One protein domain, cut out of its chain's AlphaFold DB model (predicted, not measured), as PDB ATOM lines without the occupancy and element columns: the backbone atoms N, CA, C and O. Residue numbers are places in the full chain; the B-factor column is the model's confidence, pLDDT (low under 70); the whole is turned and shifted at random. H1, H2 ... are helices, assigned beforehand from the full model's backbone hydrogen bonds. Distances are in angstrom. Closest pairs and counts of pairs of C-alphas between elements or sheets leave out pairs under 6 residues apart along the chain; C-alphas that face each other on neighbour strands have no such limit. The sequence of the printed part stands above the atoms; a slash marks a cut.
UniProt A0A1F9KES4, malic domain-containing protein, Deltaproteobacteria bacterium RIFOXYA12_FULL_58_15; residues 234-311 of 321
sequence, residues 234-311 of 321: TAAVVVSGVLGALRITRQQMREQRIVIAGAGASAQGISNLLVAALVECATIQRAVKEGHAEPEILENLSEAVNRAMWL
ATOM      1  N   THR A 234     -30.767 -19.248  40.137       95.31
ATOM      2  CA  THR A 234     -31.619 -18.547  41.109       95.31
ATOM      3  C   THR A 234     -31.375 -17.035  41.089       95.31
ATOM      4  O   THR A 234     -32.327 -16.256  41.133       95.31
ATOM      5  N   ALA A 235     -30.120 -16.589  40.967       93.31
ATOM      6  CA  ALA A 235     -29.824 -15.166  40.818       93.31
ATOM      7  C   ALA A 235     -30.482 -14.577  39.565       93.31
ATOM      8  O   ALA A 235     -31.148 -13.544  39.651       93.31
ATOM      9  N   ALA A 236     -30.342 -15.250  38.420       92.62
ATOM     10  CA  ALA A 236     -30.866 -14.781  37.144       92.62
ATOM     11  C   ALA A 236     -32.391 -14.611  37.170       92.62
ATOM     12  O   ALA A 236     -32.897 -13.563  36.755       92.62
ATOM     13  N   VAL A 237     -33.136 -15.591  37.699       95.00
ATOM     14  CA  VAL A 237     -34.605 -15.502  37.771       95.00
ATOM     15  C   VAL A 237     -35.071 -14.428  38.758       95.00
ATOM     16  O   VAL A 237     -36.007 -13.686  38.455       95.00
ATOM     17  N   VAL A 238     -34.391 -14.269  39.901       94.44
ATOM     18  CA  VAL A 238     -34.725 -13.233  40.892       94.44
ATOM     19  C   VAL A 238     -34.475 -11.837  40.331       94.44
ATOM     20  O   VAL A 238     -35.364 -10.988  40.393       94.44
ATOM     21  N   VAL A 239     -33.304 -11.596  39.734       89.06
ATOM     22  CA  VAL A 239     -32.985 -10.295  39.125       89.06
ATOM     23  C   VAL A 239     -33.938  -9.993  37.969       89.06
ATOM     24  O   VAL A 239     -34.442  -8.876  37.880       89.06
ATOM     25  N   SER A 240     -34.284 -10.987  37.148       88.94
ATOM     26  CA  SER A 240     -35.289 -10.827  36.086       88.94
ATOM     27  C   SER A 240     -36.657 -10.417  36.641       88.94
ATOM     28  O   SER A 240     -37.299  -9.514  36.100       88.94
ATOM     29  N   GLY A 241     -37.089 -11.026  37.751       91.62
ATOM     30  CA  GLY A 241     -38.322 -10.659  38.450       91.62
ATOM     31  C   GLY A 241     -38.297  -9.224  38.981       91.62
ATOM     32  O   GLY A 241     -39.258  -8.480  38.785       91.62
ATOM     33  N   VAL A 242     -37.178  -8.803  39.582       89.81
ATOM     34  CA  VAL A 242     -36.978  -7.419  40.045       89.81
ATOM     35  C   VAL A 242     -37.051  -6.438  38.873       89.81
ATOM     36  O   VAL A 242     -37.813  -5.476  38.932       89.81
ATOM     37  N   LEU A 243     -36.332  -6.696  37.777       84.75
ATOM     38  CA  LEU A 243     -36.364  -5.845  36.582       84.75
ATOM     39  C   LEU A 243     -37.774  -5.756  35.975       84.75
ATOM     40  O   LEU A 243     -38.195  -4.680  35.546       84.75
ATOM     41  N   GLY A 244     -38.527  -6.858  35.975       87.88
ATOM     42  CA  GLY A 244     -39.936  -6.871  35.577       87.88
ATOM     43  C   GLY A 244     -40.812  -5.993  36.476       87.88
ATOM     44  O   GLY A 244     -41.588  -5.177  35.977       87.88
ATOM     45  N   ALA A 245     -40.643  -6.094  37.797       90.00
ATOM     46  CA  ALA A 245     -41.384  -5.291  38.770       90.00
ATOM     47  C   ALA A 245     -41.078  -3.786  38.649       90.00
ATOM     48  O   ALA A 245     -41.986  -2.958  38.751       90.00
ATOM     49  N   LEU A 246     -39.825  -3.418  38.364       84.81
ATOM     50  CA  LEU A 246     -39.422  -2.024  38.145       84.81
ATOM     51  C   LEU A 246     -40.124  -1.392  36.936       84.81
ATOM     52  O   LEU A 246     -40.535  -0.236  36.996       84.81
ATOM     53  N   ARG A 247     -40.346  -2.158  35.859       85.38
ATOM     54  CA  ARG A 247     -41.097  -1.680  34.682       85.38
ATOM     55  C   ARG A 247     -42.564  -1.388  35.005       85.38
ATOM     56  O   ARG A 247     -43.119  -0.425  34.485       85.38
ATOM     57  N   ILE A 248     -43.180  -2.193  35.872       92.88
ATOM     58  CA  ILE A 248     -44.579  -2.016  36.299       92.88
ATOM     59  C   ILE A 248     -44.704  -0.812  37.237       92.88
ATOM     60  O   ILE A 248     -45.584   0.028  37.068       92.88
ATOM     61  N   THR A 249     -43.806  -0.719  38.216       91.88
ATOM     62  CA  THR A 249     -43.813   0.341  39.238       91.88
ATOM     63  C   THR A 249     -43.265   1.673  38.729       91.88
ATOM     64  O   THR A 249     -43.465   2.693  39.382       91.88
ATOM     65  N   ARG A 250     -42.604   1.676  37.561       87.00
ATOM     66  CA  ARG A 250     -41.897   2.827  36.975       87.00
ATOM     67  C   ARG A 250     -40.826   3.409  37.906       87.00
ATOM     68  O   ARG A 250     -40.565   4.607  37.873       87.00
ATOM     69  N   GLN A 251     -40.220   2.560  38.732       84.19
ATOM     70  CA  GLN A 251     -39.131   2.925  39.636       84.19
ATOM     71  C   GLN A 251     -37.777   2.519  39.063       84.19
ATOM     72  O   GLN A 251     -37.683   1.676  38.167       84.19
ATOM     73  N   GLN A 252     -36.707   3.096  39.606       75.50
ATOM     74  CA  GLN A 252     -35.346   2.762  39.200       75.50
ATOM     75  C   GLN A 252     -34.684   1.812  40.196       75.50
ATOM     76  O   GLN A 252     -34.919   1.884  41.402       75.50
ATOM     77  N   MET A 253     -33.788   0.954  39.698       76.75
ATOM     78  CA  MET A 253     -33.040  -0.003  40.523       76.75
ATOM     79  C   MET A 253     -32.237   0.691  41.641       76.75
ATOM     80  O   MET A 253     -32.181   0.196  42.761       76.75
ATOM     81  N   ARG A 254     -31.681   1.880  41.367       75.44
ATOM     82  CA  ARG A 254     -30.904   2.683  42.334       75.44
ATOM     83  C   ARG A 254     -31.715   3.227  43.515       75.44
ATOM     84  O   ARG A 254     -31.135   3.646  44.507       75.44
ATOM     85  N   GLU A 255     -33.039   3.270  43.390       80.81
ATOM     86  CA  GLU A 255     -33.949   3.761  44.434       80.81
ATOM     87  C   GLU A 255     -34.363   2.632  45.387       80.81
ATOM     88  O   GLU A 255     -34.967   2.877  46.432       80.81
ATOM     89  N   GLN A 256     -34.037   1.385  45.036       83.00
ATOM     90  CA  GLN A 256     -34.472   0.211  45.771       83.00
ATOM     91  C   GLN A 256     -33.586  -0.060  46.980       83.00
ATOM     92  O   GLN A 256     -32.358   0.025  46.934       83.00
ATOM     93  N   ARG A 257     -34.232  -0.475  48.069       88.31
ATOM     94  CA  ARG A 257     -33.576  -1.003  49.267       88.31
ATOM     95  C   ARG A 257     -33.936  -2.472  49.394       88.31
ATOM     96  O   ARG A 257     -35.070  -2.803  49.728       88.31
ATOM     97  N   ILE A 258     -32.973  -3.341  49.112       87.94
ATOM     98  CA  ILE A 258     -33.191  -4.788  49.065       87.94
ATOM     99  C   ILE A 258     -32.721  -5.414  50.376       87.94
ATOM    100  O   ILE A 258     -31.583  -5.215  50.797       87.94
ATOM    101  N   VAL A 259     -33.602  -6.185  51.012       92.00
ATOM    102  CA  VAL A 259     -33.289  -7.008  52.184       92.00
ATOM    103  C   VAL A 259     -33.384  -8.472  51.772       92.00
ATOM    104  O   VAL A 259     -34.417  -8.901  51.261       92.00
ATOM    105  N   ILE A 260     -32.318  -9.241  51.999       90.31
ATOM    106  CA  ILE A 260     -32.277 -10.678  51.705       90.31
ATOM    107  C   ILE A 260     -32.365 -11.447  53.024       90.31
ATOM    108  O   ILE A 260     -31.477 -11.359  53.873       90.31
ATOM    109  N   ALA A 261     -33.446 -12.207  53.197       92.25
ATOM    110  CA  ALA A 261     -33.650 -13.065  54.358       92.25
ATOM    111  C   ALA A 261     -32.997 -14.439  54.127       92.25
ATOM    112  O   ALA A 261     -33.623 -15.371  53.627       92.25
ATOM    113  N   GLY A 262     -31.716 -14.547  54.479       87.38
ATOM    114  CA  GLY A 262     -30.917 -15.767  54.353       87.38
ATOM    115  C   GLY A 262     -29.516 -15.479  53.817       87.38
ATOM    116  O   GLY A 262     -29.299 -14.499  53.116       87.38
ATOM    117  N   ALA A 263     -28.555 -16.345  54.139       86.50
ATOM    118  CA  ALA A 263     -27.150 -16.193  53.740       86.50
ATOM    119  C   ALA A 263     -26.597 -17.471  53.079       86.50
ATOM    120  O   ALA A 263     -25.437 -17.837  53.274       86.50
ATOM    121  N   GLY A 264     -27.451 -18.193  52.344       86.38
ATOM    122  CA  GLY A 264     -27.109 -19.411  51.601       86.38
ATOM    123  C   GLY A 264     -26.360 -19.155  50.286       86.38
ATOM    124  O   GLY A 264     -25.996 -18.020  49.981       86.38
ATOM    125  N   ALA A 265     -26.157 -20.213  49.496       87.69
ATOM    126  CA  ALA A 265     -25.544 -20.132  48.165       87.69
ATOM    127  C   ALA A 265     -26.353 -19.216  47.225       87.69
ATOM    128  O   ALA A 265     -25.803 -18.282  46.643       87.69
ATOM    129  N   SER A 266     -27.678 -19.387  47.193       90.56
ATOM    130  CA  SER A 266     -28.584 -18.552  46.397       90.56
ATOM    131  C   SER A 266     -28.572 -17.088  46.819       90.56
ATOM    132  O   SER A 266     -28.514 -16.206  45.971       90.56
ATOM    133  N   ALA A 267     -28.560 -16.805  48.127       91.12
ATOM    134  CA  ALA A 267     -28.496 -15.432  48.631       91.12
ATOM    135  C   ALA A 267     -27.226 -14.712  48.157       91.12
ATOM    136  O   ALA A 267     -27.284 -13.544  47.776       91.12
ATOM    137  N   GLN A 268     -26.092 -15.414  48.135       88.31
ATOM    138  CA  GLN A 268     -24.833 -14.876  47.629       88.31
ATOM    139  C   GLN A 268     -24.882 -14.632  46.116       88.31
ATOM    140  O   GLN A 268     -24.501 -13.551  45.672       88.31
ATOM    141  N   GLY A 269     -25.406 -15.583  45.335       89.75
ATOM    142  CA  GLY A 269     -25.593 -15.411  43.892       89.75
ATOM    143  C   GLY A 269     -26.495 -14.221  43.555       89.75
ATOM    144  O   GLY A 269     -26.109 -13.355  42.773       89.75
ATOM    145  N   ILE A 270     -27.661 -14.137  44.205       92.75
ATOM    146  CA  ILE A 270     -28.614 -13.025  44.061       92.75
ATOM    147  C   ILE A 270     -27.931 -11.699  44.404       92.75
ATOM    148  O   ILE A 270     -28.001 -10.759  43.621       92.75
ATOM    149  N   SER A 271     -27.239 -11.627  45.547       90.31
ATOM    150  CA  SER A 271     -26.540 -10.408  45.978       90.31
ATOM    151  C   SER A 271     -25.515  -9.953  44.941       90.31
ATOM    152  O   SER A 271     -25.513  -8.788  44.553       90.31
ATOM    153  N   ASN A 272     -24.681 -10.875  44.452       87.12
ATOM    154  CA  ASN A 272     -23.648 -10.569  43.468       87.12
ATOM    155  C   ASN A 272     -24.248 -10.059  42.154       87.12
ATOM    156  O   ASN A 272     -23.775  -9.060  41.619       87.12
ATOM    157  N   LEU A 273     -25.307 -10.703  41.652       87.88
ATOM    158  CA  LEU A 273     -25.929 -10.295  40.393       87.88
ATOM    159  C   LEU A 273     -26.692  -8.970  40.524       87.88
ATOM    160  O   LEU A 273     -26.660  -8.155  39.606       87.88
ATOM    161  N   LEU A 274     -27.326  -8.714  41.673       86.19
ATOM    162  CA  LEU A 274     -27.937  -7.416  41.974       86.19
ATOM    163  C   LEU A 274     -26.889  -6.298  42.016       86.19
ATOM    164  O   LEU A 274     -27.114  -5.234  41.441       86.19
ATOM    165  N   VAL A 275     -25.745  -6.536  42.668       83.31
ATOM    166  CA  VAL A 275     -24.629  -5.579  42.699       83.31
ATOM    167  C   VAL A 275     -24.087  -5.343  41.292       83.31
ATOM    168  O   VAL A 275     -23.923  -4.190  40.912       83.31
ATOM    169  N   ALA A 276     -23.871  -6.396  40.499       78.62
ATOM    170  CA  ALA A 276     -23.415  -6.260  39.117       78.62
ATOM    171  C   ALA A 276     -24.393  -5.420  38.280       78.62
ATOM    172  O   ALA A 276     -23.976  -4.470  37.625       78.62
ATOM    173  N   ALA A 277     -25.700  -5.687  38.377       74.62
ATOM    174  CA  ALA A 277     -26.721  -4.907  37.682       74.62
ATOM    175  C   ALA A 277     -26.741  -3.429  38.123       74.62
ATOM    176  O   ALA A 277     -26.931  -2.539  37.292       74.62
ATOM    177  N   LEU A 278     -26.514  -3.146  39.413       72.38
ATOM    178  CA  LEU A 278     -26.409  -1.783  39.948       72.38
ATOM    179  C   LEU A 278     -25.142  -1.061  39.468       72.38
ATOM    180  O   LEU A 278     -25.210   0.114  39.104       72.38
ATOM    181  N   VAL A 279     -23.999  -1.752  39.464       72.69
ATOM    182  CA  VAL A 279     -22.719  -1.215  38.983       72.69
ATOM    183  C   VAL A 279     -22.796  -0.920  37.492       72.69
ATOM    184  O   VAL A 279     -22.418   0.170  37.086       72.69
ATOM    185  N   GLU A 280     -23.358  -1.822  36.689       71.06
ATOM    186  CA  GLU A 280     -23.511  -1.622  35.245       71.06
ATOM    187  C   GLU A 280     -24.377  -0.391  34.936       71.06
ATOM    188  O   GLU A 280     -23.991   0.465  34.137       71.06
ATOM    189  N   CYS A 281     -25.501  -0.230  35.651       66.25
ATOM    190  CA  CYS A 281     -26.319   0.985  35.576       66.25
ATOM    191  C   CYS A 281     -25.486   2.249  35.840       66.25
ATOM    192  O   CYS A 281     -25.610   3.238  35.115       66.25
ATOM    193  N   ALA A 282     -24.650   2.227  36.882       67.06
ATOM    194  CA  ALA A 282     -23.818   3.363  37.266       67.06
ATOM    195  C   ALA A 282     -22.696   3.638  36.248       67.06
ATOM    196  O   ALA A 282     -22.427   4.800  35.940       67.06
ATOM    197  N   THR A 283     -22.071   2.594  35.696       72.25
ATOM    198  CA  THR A 283     -21.020   2.697  34.673       72.25
ATOM    199  C   THR A 283     -21.560   3.314  33.391       72.25
ATOM    200  O   THR A 283     -20.982   4.281  32.901       72.25
ATOM    201  N   ILE A 284     -22.702   2.833  32.886       69.31
ATOM    202  CA  ILE A 284     -23.342   3.393  31.685       69.31
ATOM    203  C   ILE A 284     -23.711   4.866  31.912       69.31
ATOM    204  O   ILE A 284     -23.436   5.717  31.070       69.31
ATOM    205  N   GLN A 285     -24.266   5.202  33.081       64.75
ATOM    206  CA  GLN A 285     -24.574   6.591  33.438       64.75
ATOM    207  C   GLN A 285     -23.333   7.487  33.477       64.75
ATOM    208  O   GLN A 285     -23.381   8.629  33.017       64.75
ATOM    209  N   ARG A 286     -22.219   6.984  34.017       69.81
ATOM    210  CA  ARG A 286     -20.950   7.713  34.052       69.81
ATOM    211  C   ARG A 286     -20.377   7.908  32.651       69.81
ATOM    212  O   ARG A 286     -19.979   9.025  32.342       69.81
ATOM    213  N   ALA A 287     -20.398   6.872  31.814       70.75
ATOM    214  CA  ALA A 287     -19.946   6.950  30.431       70.75
ATOM    215  C   ALA A 287     -20.714   8.028  29.656       70.75
ATOM    216  O   ALA A 287     -20.094   8.857  29.004       70.75
ATOM    217  N   VAL A 288     -22.039   8.104  29.808       72.06
ATOM    218  CA  VAL A 288     -22.839   9.175  29.190       72.06
ATOM    219  C   VAL A 288     -22.462  10.553  29.741       72.06
ATOM    220  O   VAL A 288     -22.239  11.491  28.980       72.06
ATOM    221  N   LYS A 289     -22.336  10.691  31.067       71.56
ATOM    222  CA  LYS A 289     -21.961  11.964  31.707       71.56
ATOM    223  C   LYS A 289     -20.580  12.468  31.269       71.56
ATOM    224  O   LYS A 289     -20.383  13.675  31.162       71.56
ATOM    225  N   GLU A 290     -19.628  11.562  31.071       79.25
ATOM    226  CA  GLU A 290     -18.254  11.866  30.655       79.25
ATOM    227  C   GLU A 290     -18.110  11.972  29.121       79.25
ATOM    228  O   GLU A 290     -17.018  12.241  28.630       79.25
ATOM    229  N   GLY A 291     -19.204  11.818  28.360       77.25
ATOM    230  CA  GLY A 291     -19.208  11.929  26.897       77.25
ATOM    231  C   GLY A 291     -18.648  10.702  26.168       77.25
ATOM    232  O   GLY A 291     -18.297  10.785  24.997       77.25
ATOM    233  N   HIS A 292     -18.547   9.563  26.854       75.94
ATOM    234  CA  HIS A 292     -18.091   8.282  26.310       75.94
ATOM    235  C   HIS A 292     -19.225   7.417  25.732       75.94
ATOM    236  O   HIS A 292     -18.947   6.368  25.154       75.94
ATOM    237  N   ALA A 293     -20.490   7.813  25.903       72.50
ATOM    238  CA  ALA A 293     -21.659   7.097  25.397       72.50
ATOM    239  C   ALA A 293     -22.808   8.066  25.067       72.50
ATOM    240  O   ALA A 293     -22.946   9.106  25.711       72.50
ATOM    241  N   GLU A 294     -23.638   7.703  24.087       77.56
ATOM    242  CA  GLU A 294     -24.764   8.525  23.626       77.56
ATOM    243  C   GLU A 294     -25.854   8.679  24.712       77.56
ATOM    244  O   GLU A 294     -26.234   7.678  25.339       77.56
ATOM    245  N   PRO A 295     -26.390   9.893  24.957       74.81
ATOM    246  CA  PRO A 295     -27.408  10.145  25.982       74.81
ATOM    247  C   PRO A 295     -28.678   9.295  25.864       74.81
ATOM    248  O   PRO A 295     -29.272   8.928  26.880       74.81
ATOM    249  N   GLU A 296     -29.061   8.921  24.645       78.94
ATOM    250  CA  GLU A 296     -30.241   8.113  24.314       78.94
ATOM    251  C   GLU A 296     -30.164   6.698  24.914       78.94
ATOM    252  O   GLU A 296     -31.184   6.040  25.135       78.94
ATOM    253  N   ILE A 297     -28.959   6.225  25.261       68.12
ATOM    254  CA  ILE A 297     -28.759   4.955  25.974       68.12
ATOM    255  C   ILE A 297     -29.410   5.001  27.367       68.12
ATOM    256  O   ILE A 297     -29.871   3.968  27.861       68.12
ATOM    257  N   LEU A 298     -29.509   6.181  27.994       66.75
ATOM    258  CA  LEU A 298     -30.158   6.338  29.301       66.75
ATOM    259  C   LEU A 298     -31.678   6.199  29.233       66.75
ATOM    260  O   LEU A 298     -32.278   5.732  30.203       66.75
ATOM    261  N   GLU A 299     -32.297   6.547  28.101       69.12
ATOM    262  CA  GLU A 299     -33.743   6.393  27.893       69.12
ATOM    263  C   GLU A 299     -34.162   4.917  27.944       69.12
ATOM    264  O   GLU A 299     -35.260   4.591  28.391       69.12
ATOM    265  N   ASN A 300     -33.237   4.017  27.589       66.38
ATOM    266  CA  ASN A 300     -33.410   2.568  27.621       66.38
ATOM    267  C   ASN A 300     -32.352   1.872  28.494       66.38
ATOM    268  O   ASN A 300     -31.943   0.752  28.190       66.38
ATOM    269  N   LEU A 301     -31.918   2.496  29.599       64.06
ATOM    270  CA  LEU A 301     -30.825   1.988  30.447       64.06
ATOM    271  C   LEU A 301     -31.021   0.522  30.863       64.06
ATOM    272  O   LEU A 301     -30.092  -0.274  30.803       64.06
ATOM    273  N   SER A 302     -32.248   0.135  31.218       57.56
ATOM    274  CA  SER A 302     -32.575  -1.260  31.535       57.56
ATOM    275  C   SER A 302     -32.341  -2.211  30.355       57.56
ATOM    276  O   SER A 302     -31.963  -3.358  30.558       57.56
ATOM    277  N   GLU A 303     -32.581  -1.784  29.117       62.62
ATOM    278  CA  GLU A 303     -32.317  -2.581  27.913       62.62
ATOM    279  C   GLU A 303     -30.830  -2.584  27.536       62.62
ATOM    280  O   GLU A 303     -30.326  -3.595  27.054       62.62
ATOM    281  N   ALA A 304     -30.115  -1.488  27.803       60.16
ATOM    282  CA  ALA A 304     -28.665  -1.405  27.650       60.16
ATOM    283  C   ALA A 304     -27.941  -2.346  28.626       60.16
ATOM    284  O   ALA A 304     -27.116  -3.145  28.197       60.16
ATOM    285  N   VAL A 305     -28.334  -2.342  29.906       62.22
ATOM    286  CA  VAL A 305     -27.838  -3.287  30.922       62.22
ATOM    287  C   VAL A 305     -28.189  -4.724  30.541       62.22
ATOM    288  O   VAL A 305     -27.330  -5.597  30.603       62.22
ATOM    289  N   ASN A 306     -29.417  -4.983  30.073       54.97
ATOM    290  CA  ASN A 306     -29.781  -6.317  29.582       54.97
ATOM    291  C   ASN A 306     -28.903  -6.755  28.400       54.97
ATOM    292  O   ASN A 306     -28.482  -7.902  28.360       54.97
ATOM    293  N   ARG A 307     -28.581  -5.878  27.444       57.56
ATOM    294  CA  ARG A 307     -27.669  -6.235  26.345       57.56
ATOM    295  C   ARG A 307     -26.248  -6.497  26.841       57.56
ATOM    296  O   ARG A 307     -25.687  -7.529  26.490       57.56
ATOM    297  N   ALA A 308     -25.712  -5.630  27.698       56.97
ATOM    298  CA  ALA A 308     -24.367  -5.767  28.256       56.97
ATOM    299  C   ALA A 308     -24.192  -7.052  29.088       56.97
ATOM    300  O   ALA A 308     -23.154  -7.702  29.017       56.97
ATOM    301  N   MET A 309     -25.232  -7.469  29.818       51.72
ATOM    302  CA  MET A 309     -25.216  -8.706  30.606       51.72
ATOM    303  C   MET A 309     -25.237  -9.993  29.763       51.72
ATOM    304  O   MET A 309     -24.802 -11.032  30.257       51.72
ATOM    305  N   TRP A 310     -25.756  -9.957  28.528       39.84
ATOM    306  CA  TRP A 310     -25.973 -11.152  27.690       39.84
ATOM    307  C   TRP A 310     -25.059 -11.236  26.454       39.84
ATOM    308  O   TRP A 310     -24.867 -12.326  25.918       39.84
ATOM    309  N   LEU A 311     -24.496 -10.114  26.000       38.81
ATOM    310  CA  LEU A 311     -23.592 -10.018  24.852       38.81
ATOM    311  C   LEU A 311     -22.404  -9.115  25.224       38.81
ATOM    312  O   LEU A 311     -22.451  -7.913  24.953       38.81
TER     313      LEU A 311
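This is residues 234 to 311 of the 321 residues of the protein "malic domain-containing protein" of Deltaproteobacteria bacterium RIFOXYA12_FULL_58_15 (UniProt A0A1F9KES4). One long helix, H2, makes the long axis, and two shorter helices are set steeply to it: H1 meets the first half of H2 with its own first residues and then slants away, while H3 packs on H2 farther along. Long loops join the helices; residues 250 to 264 run back from the far end of H1 to the beginning of H2. The printed part has 78 residues, with three named helices in the order H1, H2, H3 and no named strand, and its class is all helix. It is compact, with a radius of gyration of the C-alphas of 13.2 A, yet elongated, spanning 41 by 23 by 22 A.

H2, residues 265 to 289, is 36.2 A long and begins at C-alpha 265 (-25.544, -20.132, 48.165). H1, residues 234 to 249, is 22.6 A long and begins at C-alpha 234 (-31.619, -18.547, 41.109). H3, residues 301 to 310, is 14.3 A long and ends at C-alpha 310 (-25.973, -11.152, 27.690).

H2 touches H1 with residues 266 to 274 alone, and H1 touches H2 with residues 234 to 239 alone. Their closest C-alphas, of Ala 235 and Ile 270, are 4.1 A apart. These two helices run the same way at a steep tilt of 50 degrees. H2 touches H3 with residues 277 to 284 alone; the closest C-alphas, of Glu 280 and Val 305, are 6.3 A apart. H2 and H3 run opposite ways at a steep tilt of 58 degrees. H1 and H3 are close but not clearly touching, their closest C-alphas, of Leu 243 and Ser 302, being 7.8 A apart; they run opposite ways at a shallow tilt of 17 degrees. In H1, H2 and H3 every O i to N i+4 pair is within hydrogen-bond range.

The two C-alphas farthest apart, of Gly 262 and Gly 291, are 40.7 A apart. The printed part has no cut. Both links are long, with 15 residues between H1 and H2 and 11 between H2 and H3. The mean pLDDT of the printed part is 78.2; it is under 70 at residues 281 to 282, 284 to 286 and 297 to 311, and H3 has a mean of 57.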